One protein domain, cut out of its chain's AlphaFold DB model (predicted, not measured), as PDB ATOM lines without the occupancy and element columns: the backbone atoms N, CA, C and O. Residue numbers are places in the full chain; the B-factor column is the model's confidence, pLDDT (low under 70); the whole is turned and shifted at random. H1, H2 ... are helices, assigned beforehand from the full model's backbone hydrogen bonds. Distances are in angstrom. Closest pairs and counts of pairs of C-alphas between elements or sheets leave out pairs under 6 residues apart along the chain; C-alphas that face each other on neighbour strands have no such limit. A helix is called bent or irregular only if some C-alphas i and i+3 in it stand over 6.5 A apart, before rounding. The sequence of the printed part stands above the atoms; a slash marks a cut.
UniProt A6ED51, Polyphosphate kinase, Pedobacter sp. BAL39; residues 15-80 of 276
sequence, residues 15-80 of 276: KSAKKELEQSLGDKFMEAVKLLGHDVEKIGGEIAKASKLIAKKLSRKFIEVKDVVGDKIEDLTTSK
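What this domain is: This is residues 15 to 80 of the 276 residues of the protein "Polyphosphate kinase" of Pedobacter sp. BAL39 (UniProt A6ED51). Two helices meet near their ends as an open, flat V: H2 is the long arm and makes the longest axis, and H1 is the shorter arm, folding back from the corner at residue 36. The arms spread apart from there, with residues 15 to 31 and 45 to 80 standing free. The printed part has 66 residues, with two named helices in the order H1, H2 and no named strand; the class is all helix. The whole is extended, with a radius of gyration of the C-alphas of 20.5 A and spans of 65 by 33 by 7 A.

How they stand to each other: H2, residues 37 to 78, has a kink of 30 degrees near residue 44. It is only just irregular: C-alphas 38 and 41 are 6.9 A apart, and its line is a rough one. H1, residues 15 to 35, is close to H2 but not clearly touching it, with 1 pair of C-alphas within 8 A. The closest C-alphas of the two are those of Val 33 and Val 40, 6.3 A apart. Their lines stand at a steep tilt of 40 degrees, and they run opposite ways. Their centres are 24.8 A apart. In H1 every O i to N i+4 pair is within hydrogen-bond range; in H2, 34 of 38 are.

Where its parts are: H2 measures 60.1 A from C-alpha 37 at (17.752, 3.623, -16.180) to C-alpha 78 at (-39.134, 15.838, -31.083). H1 measures 30.0 A and begins with C-alpha 15 at (-3.780, -10.893, -36.988).

The domain as a whole: The two C-alphas farthest apart are those of Gly 37 and Lys 80, at 65.4 A. The printed part has no cut, and the link from H1 to H2, 1 residue, is tight. The mean pLDDT of the printed part is 85.2; residues 75 to 80 are under 70.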
ATOM      1  N   LYS A  15      -3.675 -10.846 -38.452       81.69
ATOM      2  CA  LYS A  15      -3.780 -10.893 -36.988       81.69
ATOM      3  C   LYS A  15      -2.427 -11.205 -36.350       81.69
ATOM      4  O   LYS A  15      -2.099 -10.553 -35.365       81.69
ATOM      5  N   SER A  16      -1.647 -12.138 -36.907       76.19
ATOM      6  CA  SER A  16      -0.284 -12.412 -36.438       76.19
ATOM      7  C   SER A  16       0.611 -11.194 -36.644       76.19
ATOM      8  O   SER A  16       1.108 -10.674 -35.657       76.19
ATOM      9  N   ALA A  17       0.681 -10.632 -37.857       82.12
ATOM     10  CA  ALA A  17       1.497  -9.445 -38.127       82.12
ATOM     11  C   ALA A  17       1.101  -8.218 -37.277       82.12
ATOM     12  O   ALA A  17       1.950  -7.395 -36.952       82.12
ATOM     13  N   LYS A  18      -0.177  -8.079 -36.882       89.19
ATOM     14  CA  LYS A  18      -0.600  -7.013 -35.955       89.19
ATOM     15  C   LYS A  18      -0.134  -7.276 -34.518       89.19
ATOM     16  O   LYS A  18       0.352  -6.343 -33.892       89.19
ATOM     17  N   LYS A  19      -0.233  -8.520 -34.030       89.75
ATOM     18  CA  LYS A  19       0.314  -8.921 -32.722       89.75
ATOM     19  C   LYS A  19       1.834  -8.780 -32.673       89.75
ATOM     20  O   LYS A  19       2.354  -8.246 -31.712       89.75
ATOM     21  N   GLU A  20       2.525  -9.205 -33.722       88.38
ATOM     22  CA  GLU A  20       3.979  -9.114 -33.885       88.38
ATOM     23  C   GLU A  20       4.464  -7.655 -33.885       88.38
ATOM     24  O   GLU A  20       5.467  -7.330 -33.251       88.38
ATOM     25  N   LEU A  21       3.716  -6.745 -34.520       91.06
ATOM     26  CA  LEU A  21       3.975  -5.303 -34.452       91.06
ATOM     27  C   LEU A  21       3.704  -4.758 -33.038       91.06
ATOM     28  O   LEU A  21       4.514  -4.006 -32.513       91.06
ATOM     29  N   GLU A  22       2.614  -5.166 -32.384       90.62
ATOM     30  CA  GLU A  22       2.300  -4.768 -31.000       90.62
ATOM     31  C   GLU A  22       3.340  -5.268 -29.984       90.62
ATOM     32  O   GLU A  22       3.752  -4.500 -29.116       90.62
ATOM     33  N   GLN A  23       3.811  -6.510 -30.130       91.38
ATOM     34  CA  GLN A  23       4.878  -7.100 -29.324       91.38
ATOM     35  C   GLN A  23       6.204  -6.387 -29.591       91.38
ATOM     36  O   GLN A  23       6.711  -5.736 -28.690       91.38
ATOM     37  N   SER A  24       6.693  -6.357 -30.835       91.50
ATOM     38  CA  SER A  24       7.984  -5.728 -31.157       91.50
ATOM     39  C   SER A  24       8.045  -4.216 -30.895       91.50
ATOM     40  O   SER A  24       9.138  -3.674 -30.731       91.50
ATOM     41  N   LEU A  25       6.906  -3.515 -30.829       92.00
ATOM     42  CA  LEU A  25       6.841  -2.129 -30.360       92.00
ATOM     43  C   LEU A  25       6.894  -2.043 -28.824       92.00
ATOM     44  O   LEU A  25       7.563  -1.160 -28.293       92.00
ATOM     45  N   GLY A  26       6.228  -2.961 -28.117       91.00
ATOM     46  CA  GLY A  26       6.296  -3.093 -26.659       91.00
ATOM     47  C   GLY A  26       7.679  -3.516 -26.160       91.00
ATOM     48  O   GLY A  26       8.195  -2.909 -25.226       91.00
ATOM     49  N   ASP A  27       8.316  -4.479 -26.825       90.31
ATOM     50  CA  ASP A  27       9.660  -4.970 -26.511       90.31
ATOM     51  C   ASP A  27      10.688  -3.841 -26.652       90.31
ATOM     52  O   ASP A  27      11.425  -3.565 -25.709       90.31
ATOM     53  N   LYS A  28      10.655  -3.099 -27.770       91.50
ATOM     54  CA  LYS A  28      11.502  -1.910 -27.987       91.50
ATOM     55  C   LYS A  28      11.216  -0.778 -27.006       91.50
ATOM     56  O   LYS A  28      12.131  -0.054 -26.631       91.50
ATOM     57  N   PHE A  29       9.966  -0.610 -26.579       87.81
ATOM     58  CA  PHE A  29       9.629   0.361 -25.539       87.81
ATOM     59  C   PHE A  29      10.214  -0.058 -24.183       87.81
ATOM     60  O   PHE A  29      10.789   0.773 -23.489       87.81
ATOM     61  N   MET A  30      10.142  -1.343 -23.825       87.06
ATOM     62  CA  MET A  30      10.723  -1.870 -22.585       87.06
ATOM     63  C   MET A  30      12.255  -1.920 -22.618       87.06
ATOM     64  O   MET A  30      12.892  -1.724 -21.588       87.06
ATOM     65  N   GLU A  31      12.861  -2.139 -23.783       87.88
ATOM     66  CA  GLU A  31      14.300  -1.999 -24.021       87.88
ATOM     67  C   GLU A  31      14.747  -0.540 -23.852       87.88
ATOM     68  O   GLU A  31      15.637  -0.266 -23.051       87.88
ATOM     69  N   ALA A  32      14.064   0.411 -24.500       85.44
ATOM     70  CA  ALA A  32      14.329   1.838 -24.333       85.44
ATOM     71  C   ALA A  32      14.151   2.297 -22.874       85.44
ATOM     72  O   ALA A  32      14.980   3.046 -22.369       85.44
ATOM     73  N   VAL A  33      13.124   1.805 -22.172       84.44
ATOM     74  CA  VAL A  33      12.915   2.053 -20.734       84.44
ATOM     75  C   VAL A  33      14.058   1.475 -19.890       84.44
ATOM     76  O   VAL A  33      14.547   2.164 -19.004       84.44
ATOM     77  N   LYS A  34      14.561   0.267 -20.175       84.38
ATOM     78  CA  LYS A  34      15.736  -0.287 -19.468       84.38
ATOM     79  C   LYS A  34      16.997   0.553 -19.697       84.38
ATOM     80  O   LYS A  34      17.715   0.829 -18.741       84.38
ATOM     81  N   LEU A  35      17.239   0.991 -20.934       83.31
ATOM     82  CA  LEU A  35      18.375   1.852 -21.298       83.31
ATOM     83  C   LEU A  35      18.289   3.259 -20.675       83.31
ATOM     84  O   LEU A  35      19.311   3.914 -20.500       83.31
ATOM     85  N   LEU A  36      17.084   3.709 -20.315       82.56
ATOM     86  CA  LEU A  36      16.810   4.996 -19.667       82.56
ATOM     87  C   LEU A  36      17.073   4.984 -18.143       82.56
ATOM     88  O   LEU A  36      17.130   6.041 -17.514       82.56
ATOM     89  N   GLY A  37      17.255   3.800 -17.546       82.94
ATOM     90  CA  GLY A  37      17.752   3.623 -16.180       82.94
ATOM     91  C   GLY A  37      16.964   4.382 -15.105       82.94
ATOM     92  O   GLY A  37      15.750   4.238 -14.974       82.94
ATOM     93  N   HIS A  38      17.664   5.186 -14.302       76.44
ATOM     94  CA  HIS A  38      17.088   5.879 -13.143       76.44
ATOM     95  C   HIS A  38      16.090   7.000 -13.501       76.44
ATOM     96  O   HIS A  38      15.271   7.371 -12.663       76.44
ATOM     97  N   ASP A  39      16.099   7.531 -14.729       82.69
ATOM     98  CA  ASP A  39      15.177   8.605 -15.138       82.69
ATOM     99  C   ASP A  39      13.795   8.100 -15.596       82.69
ATOM    100  O   ASP A  39      12.880   8.899 -15.823       82.69
ATOM    101  N   VAL A  40      13.599   6.776 -15.646       82.62
ATOM    102  CA  VAL A  40      12.321   6.118 -15.968       82.62
ATOM    103  C   VAL A  40      11.170   6.597 -15.087       82.62
ATOM    104  O   VAL A  40      10.057   6.741 -15.584       82.62
ATOM    105  N   GLU A  41      11.400   6.877 -13.804       81.81
ATOM    106  CA  GLU A  41      10.329   7.308 -12.898       81.81
ATOM    107  C   GLU A  41       9.853   8.740 -13.210       81.81
ATOM    108  O   GLU A  41       8.648   9.002 -13.298       81.81
ATOM    109  N   LYS A  42      10.790   9.654 -13.499       84.50
ATOM    110  CA  LYS A  42      10.488  11.035 -13.917       84.50
ATOM    111  C   LYS A  42       9.752  11.042 -15.257       84.50
ATOM    112  O   LYS A  42       8.675  11.630 -15.381       84.50
ATOM    113  N   ILE A  43      10.307  10.338 -16.244       85.19
ATOM    114  CA  ILE A  43       9.798  10.296 -17.619       85.19
ATOM    115  C   ILE A  43       8.489   9.497 -17.695       85.19
ATOM    116  O   ILE A  43       7.561   9.905 -18.391       85.19
ATOM    117  N   GLY A  44       8.332   8.439 -16.899       86.62
ATOM    118  CA  GLY A  44       7.062   7.741 -16.689       86.62
ATOM    119  C   GLY A  44       5.986   8.659 -16.102       86.62
ATOM    120  O   GLY A  44       4.847   8.660 -16.576       86.62
ATOM    121  N   GLY A  45       6.352   9.522 -15.148       89.19
ATOM    122  CA  GLY A  45       5.486  10.582 -14.631       89.19
ATOM    123  C   GLY A  45       5.050  11.596 -15.699       89.19
ATOM    124  O   GLY A  45       3.902  12.045 -15.693       89.19
ATOM    125  N   GLU A  46       5.917  11.940 -16.652       88.38
ATOM    126  CA  GLU A  46       5.568  12.805 -17.789       88.38
ATOM    127  C   GLU A  46       4.707  12.102 -18.841       88.38
ATOM    128  O   GLU A  46       3.698  12.663 -19.276       88.38
ATOM    129  N   ILE A  47       5.010  10.845 -19.171       90.69
ATOM    130  CA  ILE A  47       4.186   9.996 -20.042       90.69
ATOM    131  C   ILE A  47       2.780   9.826 -19.447       90.69
ATOM    132  O   ILE A  47       1.789   9.935 -20.171       90.69
ATOM    133  N   ALA A  48       2.656   9.651 -18.127       91.69
ATOM    134  CA  ALA A  48       1.368   9.590 -17.439       91.69
ATOM    135  C   ALA A  48       0.587  10.916 -17.538       91.69
ATOM    136  O   ALA A  48      -0.612  10.904 -17.838       91.69
ATOM    137  N   LYS A  49       1.250  12.072 -17.358       94.69
ATOM    138  CA  LYS A  49       0.643  13.405 -17.562       94.69
ATOM    139  C   LYS A  49       0.179  13.587 -19.015       94.69
ATOM    140  O   LYS A  49      -0.970  13.969 -19.244       94.69
ATOM    141  N   ALA A  50       1.026  13.260 -19.992       94.62
ATOM    142  CA  ALA A  50       0.722  13.362 -21.419       94.62
ATOM    143  C   ALA A  50      -0.442  12.441 -21.828       94.62
ATOM    144  O   ALA A  50      -1.393  12.895 -22.467       94.62
ATOM    145  N   SER A  51      -0.427  11.183 -21.379       92.25
ATOM    146  CA  SER A  51      -1.511  10.213 -21.572       92.25
ATOM    147  C   SER A  51      -2.837  10.727 -21.001       92.25
ATOM    148  O   SER A  51      -3.850  10.751 -21.702       92.25
ATOM    149  N   LYS A  52      -2.831  11.270 -19.774       95.75
ATOM    150  CA  LYS A  52      -4.015  11.871 -19.134       95.75
ATOM    151  C   LYS A  52      -4.553  13.080 -19.912       95.75
ATOM    152  O   LYS A  52      -5.771  13.248 -20.006       95.75
ATOM    153  N   LEU A  53      -3.686  13.896 -20.518       94.81
ATOM    154  CA  LEU A  53      -4.087  15.003 -21.397       94.81
ATOM    155  C   LEU A  53      -4.668  14.517 -22.734       94.81
ATOM    156  O   LEU A  53      -5.679  15.059 -23.183       94.81
ATOM    157  N   ILE A  54      -4.081  13.489 -23.355       95.31
ATOM    158  CA  ILE A  54      -4.594  12.876 -24.592       95.31
ATOM    159  C   ILE A  54      -5.967  12.246 -24.333       95.31
ATOM    160  O   ILE A  54      -6.923  12.555 -25.046       95.31
ATOM    161  N   ALA A  55      -6.109  11.462 -23.262       95.25
ATOM    162  CA  ALA A  55      -7.380  10.881 -22.840       95.25
ATOM    163  C   ALA A  55      -8.450  11.959 -22.582       95.25
ATOM    164  O   ALA A  55      -9.573  11.826 -23.061       95.25
ATOM    165  N   LYS A  56      -8.098  13.067 -21.908       95.38
ATOM    166  CA  LYS A  56      -9.017  14.192 -21.640       95.38
ATOM    167  C   LYS A  56      -9.369  15.015 -22.891       95.38
ATOM    168  O   LYS A  56     -10.426  15.642 -22.923       95.38
ATOM    169  N   LYS A  57      -8.523  15.018 -23.931       94.56
ATOM    170  CA  LYS A  57      -8.854  15.577 -25.257       94.56
ATOM    171  C   LYS A  57      -9.788  14.648 -26.037       94.56
ATOM    172  O   LYS A  57     -10.771  15.122 -26.600       94.56
ATOM    173  N   LEU A  58      -9.518  13.341 -26.036       93.88
ATOM    174  CA  LEU A  58     -10.360  12.346 -26.702       93.88
ATOM    175  C   LEU A  58     -11.746  12.251 -26.057       93.88
ATOM    176  O   LEU A  58     -12.735  12.275 -26.781       93.88
ATOM    177  N   SER A  59     -11.850  12.219 -24.723       92.31
ATOM    178  CA  SER A  59     -13.149  12.154 -24.040       92.31
ATOM    179  C   SER A  59     -14.013  13.383 -24.321       92.31
ATOM    180  O   SER A  59     -15.178  13.216 -24.661       92.31
ATOM    181  N   ARG A  60     -13.440  14.599 -24.302       93.94
ATOM    182  CA  ARG A  60     -14.133  15.819 -24.759       93.94
ATOM    183  C   ARG A  60     -14.649  15.672 -26.192       93.94
ATOM    184  O   ARG A  60     -15.820  15.923 -26.424       93.94
ATOM    185  N   LYS A  61     -13.825  15.192 -27.129       93.06
ATOM    186  CA  LYS A  61     -14.245  14.992 -28.527       93.06
ATOM    187  C   LYS A  61     -15.306  13.898 -28.691       93.06
ATOM    188  O   LYS A  61     -16.156  14.028 -29.564       93.06
ATOM    189  N   PHE A  62     -15.304  12.856 -27.860       91.25
ATOM    190  CA  PHE A  62     -16.380  11.860 -27.841       91.25
ATOM    191  C   PHE A  62     -17.672  12.386 -27.209       91.25
ATOM    192  O   PHE A  62     -18.736  11.989 -27.669       91.25
ATOM    193  N   ILE A  63     -17.593  13.280 -26.220       92.44
ATOM    194  CA  ILE A  63     -18.750  13.987 -25.653       92.44
ATOM    195  C   ILE A  63     -19.325  14.936 -26.712       92.44
ATOM    196  O   ILE A  63     -20.430  14.695 -27.166       92.44
ATOM    197  N   GLU A  64     -18.530  15.862 -27.261       87.56
ATOM    198  CA  GLU A  64     -18.944  16.758 -28.357       87.56
ATOM    199  C   GLU A  64     -19.607  16.010 -29.530       87.56
ATOM    200  O   GLU A  64     -20.619  16.454 -30.061       87.56
ATOM    201  N   VAL A  65     -19.056  14.861 -29.947       91.25
ATOM    202  CA  VAL A  65     -19.637  14.039 -31.024       91.25
ATOM    203  C   VAL A  65     -20.874  13.263 -30.566       91.25
ATOM    204  O   VAL A  65     -21.766  13.049 -31.385       91.25
ATOM    205  N   LYS A  66     -20.952  12.829 -29.302       90.12
ATOM    206  CA  LYS A  66     -22.155  12.201 -28.742       90.12
ATOM    207  C   LYS A  66     -23.288  13.216 -28.676       90.12
ATOM    208  O   LYS A  66     -24.375  12.874 -29.113       90.12
ATOM    209  N   ASP A  67     -23.023  14.425 -28.200       87.12
ATOM    210  CA  ASP A  67     -24.012  15.485 -28.016       87.12
ATOM    211  C   ASP A  67     -24.511  15.951 -29.394       87.12
ATOM    212  O   ASP A  67     -25.673  15.754 -29.718       87.12
ATOM    213  N   VAL A  68     -23.610  16.306 -30.319       85.81
ATOM    214  CA  VAL A  68     -23.950  16.686 -31.712       85.81
ATOM    215  C   VAL A  68     -24.630  15.564 -32.528       85.81
ATOM    216  O   VAL A  68     -25.167  15.822 -33.612       85.81
ATOM    217  N   VAL A  69     -24.599  14.308 -32.063       85.25
ATOM    218  CA  VAL A  69     -25.385  13.182 -32.613       85.25
ATOM    219  C   VAL A  69     -26.669  12.936 -31.809       85.25
ATOM    220  O   VAL A  69     -27.659  12.524 -32.409       85.25
ATOM    221  N   GLY A  70     -26.664  13.207 -30.506       82.69
ATOM    222  CA  GLY A  70     -27.804  13.205 -29.593       82.69
ATOM    223  C   GLY A  70     -28.813  14.264 -30.000       82.69
ATOM    224  O   GLY A  70     -29.904  13.886 -30.402       82.69
ATOM    225  N   ASP A  71     -28.402  15.531 -30.085       80.50
ATOM    226  CA  ASP A  71     -29.191  16.657 -30.599       80.50
ATOM    227  C   ASP A  71     -29.859  16.299 -31.936       80.50
ATOM    228  O   ASP A  71     -31.045  16.519 -32.136       80.50
ATOM    229  N   LYS A  72     -29.116  15.661 -32.853       78.38
ATOM    230  CA  LYS A  72     -29.616  15.254 -34.182       78.38
ATOM    231  C   LYS A  72     -30.506  14.015 -34.176       78.38
ATOM    232  O   LYS A  72     -31.112  13.713 -35.200       78.38
ATOM    233  N   ILE A  73     -30.560  13.262 -33.083       74.62
ATOM    234  CA  ILE A  73     -31.528  12.181 -32.870       74.62
ATOM    235  C   ILE A  73     -32.754  12.737 -32.140       74.62
ATOM    236  O   ILE A  73     -33.876  12.426 -32.530       74.62
ATOM    237  N   GLU A  74     -32.552  13.583 -31.133       73.88
ATOM    238  CA  GLU A  74     -33.603  14.230 -30.355       73.88
ATOM    239  C   GLU A  74     -34.422  15.177 -31.238       73.88
ATOM    240  O   GLU A  74     -35.633  15.005 -31.317       73.88
ATOM    241  N   ASP A  75     -33.806  16.045 -32.039       67.75
ATOM    242  CA  ASP A  75     -34.481  16.863 -33.059       67.75
ATOM    243  C   ASP A  75     -35.259  15.991 -34.071       67.75
ATOM    244  O   ASP A  75     -36.433  16.236 -34.339       67.75
ATOM    245  N   LEU A  76     -34.700  14.859 -34.528       61.06
ATOM    246  CA  LEU A  76     -35.406  13.890 -35.394       61.06
ATOM    247  C   LEU A  76     -36.510  13.065 -34.690       61.06
ATOM    248  O   LEU A  76     -37.178  12.268 -35.357       61.06
ATOM    249  N   THR A  77     -36.707  13.214 -33.377       60.81
ATOM    250  CA  THR A  77     -37.782  12.548 -32.607       60.81
ATOM    251  C   THR A  77     -38.757  13.522 -31.941       60.81
ATOM    252  O   THR A  77     -39.901  13.146 -31.689       60.81
ATOM    253  N   THR A  78     -38.342  14.767 -31.705       59.03
ATOM    254  CA  THR A  78     -39.134  15.838 -31.083       59.03
ATOM    255  C   THR A  78     -39.724  16.802 -32.110       59.03
ATOM    256  O   THR A  78     -40.796  17.360 -31.856       59.03
ATOM    257  N   SER A  79     -39.123  16.940 -33.302       52.34
ATOM    258  CA  SER A  79     -39.757  17.646 -34.419       52.34
ATOM    259  C   SER A  79     -41.031  16.910 -34.860       52.34
ATOM    260  O   SER A  79     -41.017  15.874 -35.528       52.34
ATOM    261  N   LYS A  80     -42.184  17.462 -34.460       51.16
ATOM    262  CA  LYS A  80     -43.515  16.983 -34.850       51.16
ATOM    263  C   LYS A  80     -43.757  17.225 -36.345       51.16
ATOM    264  O   LYS A  80     -44.416  18.184 -36.732       51.16
TER     265      LYS A  80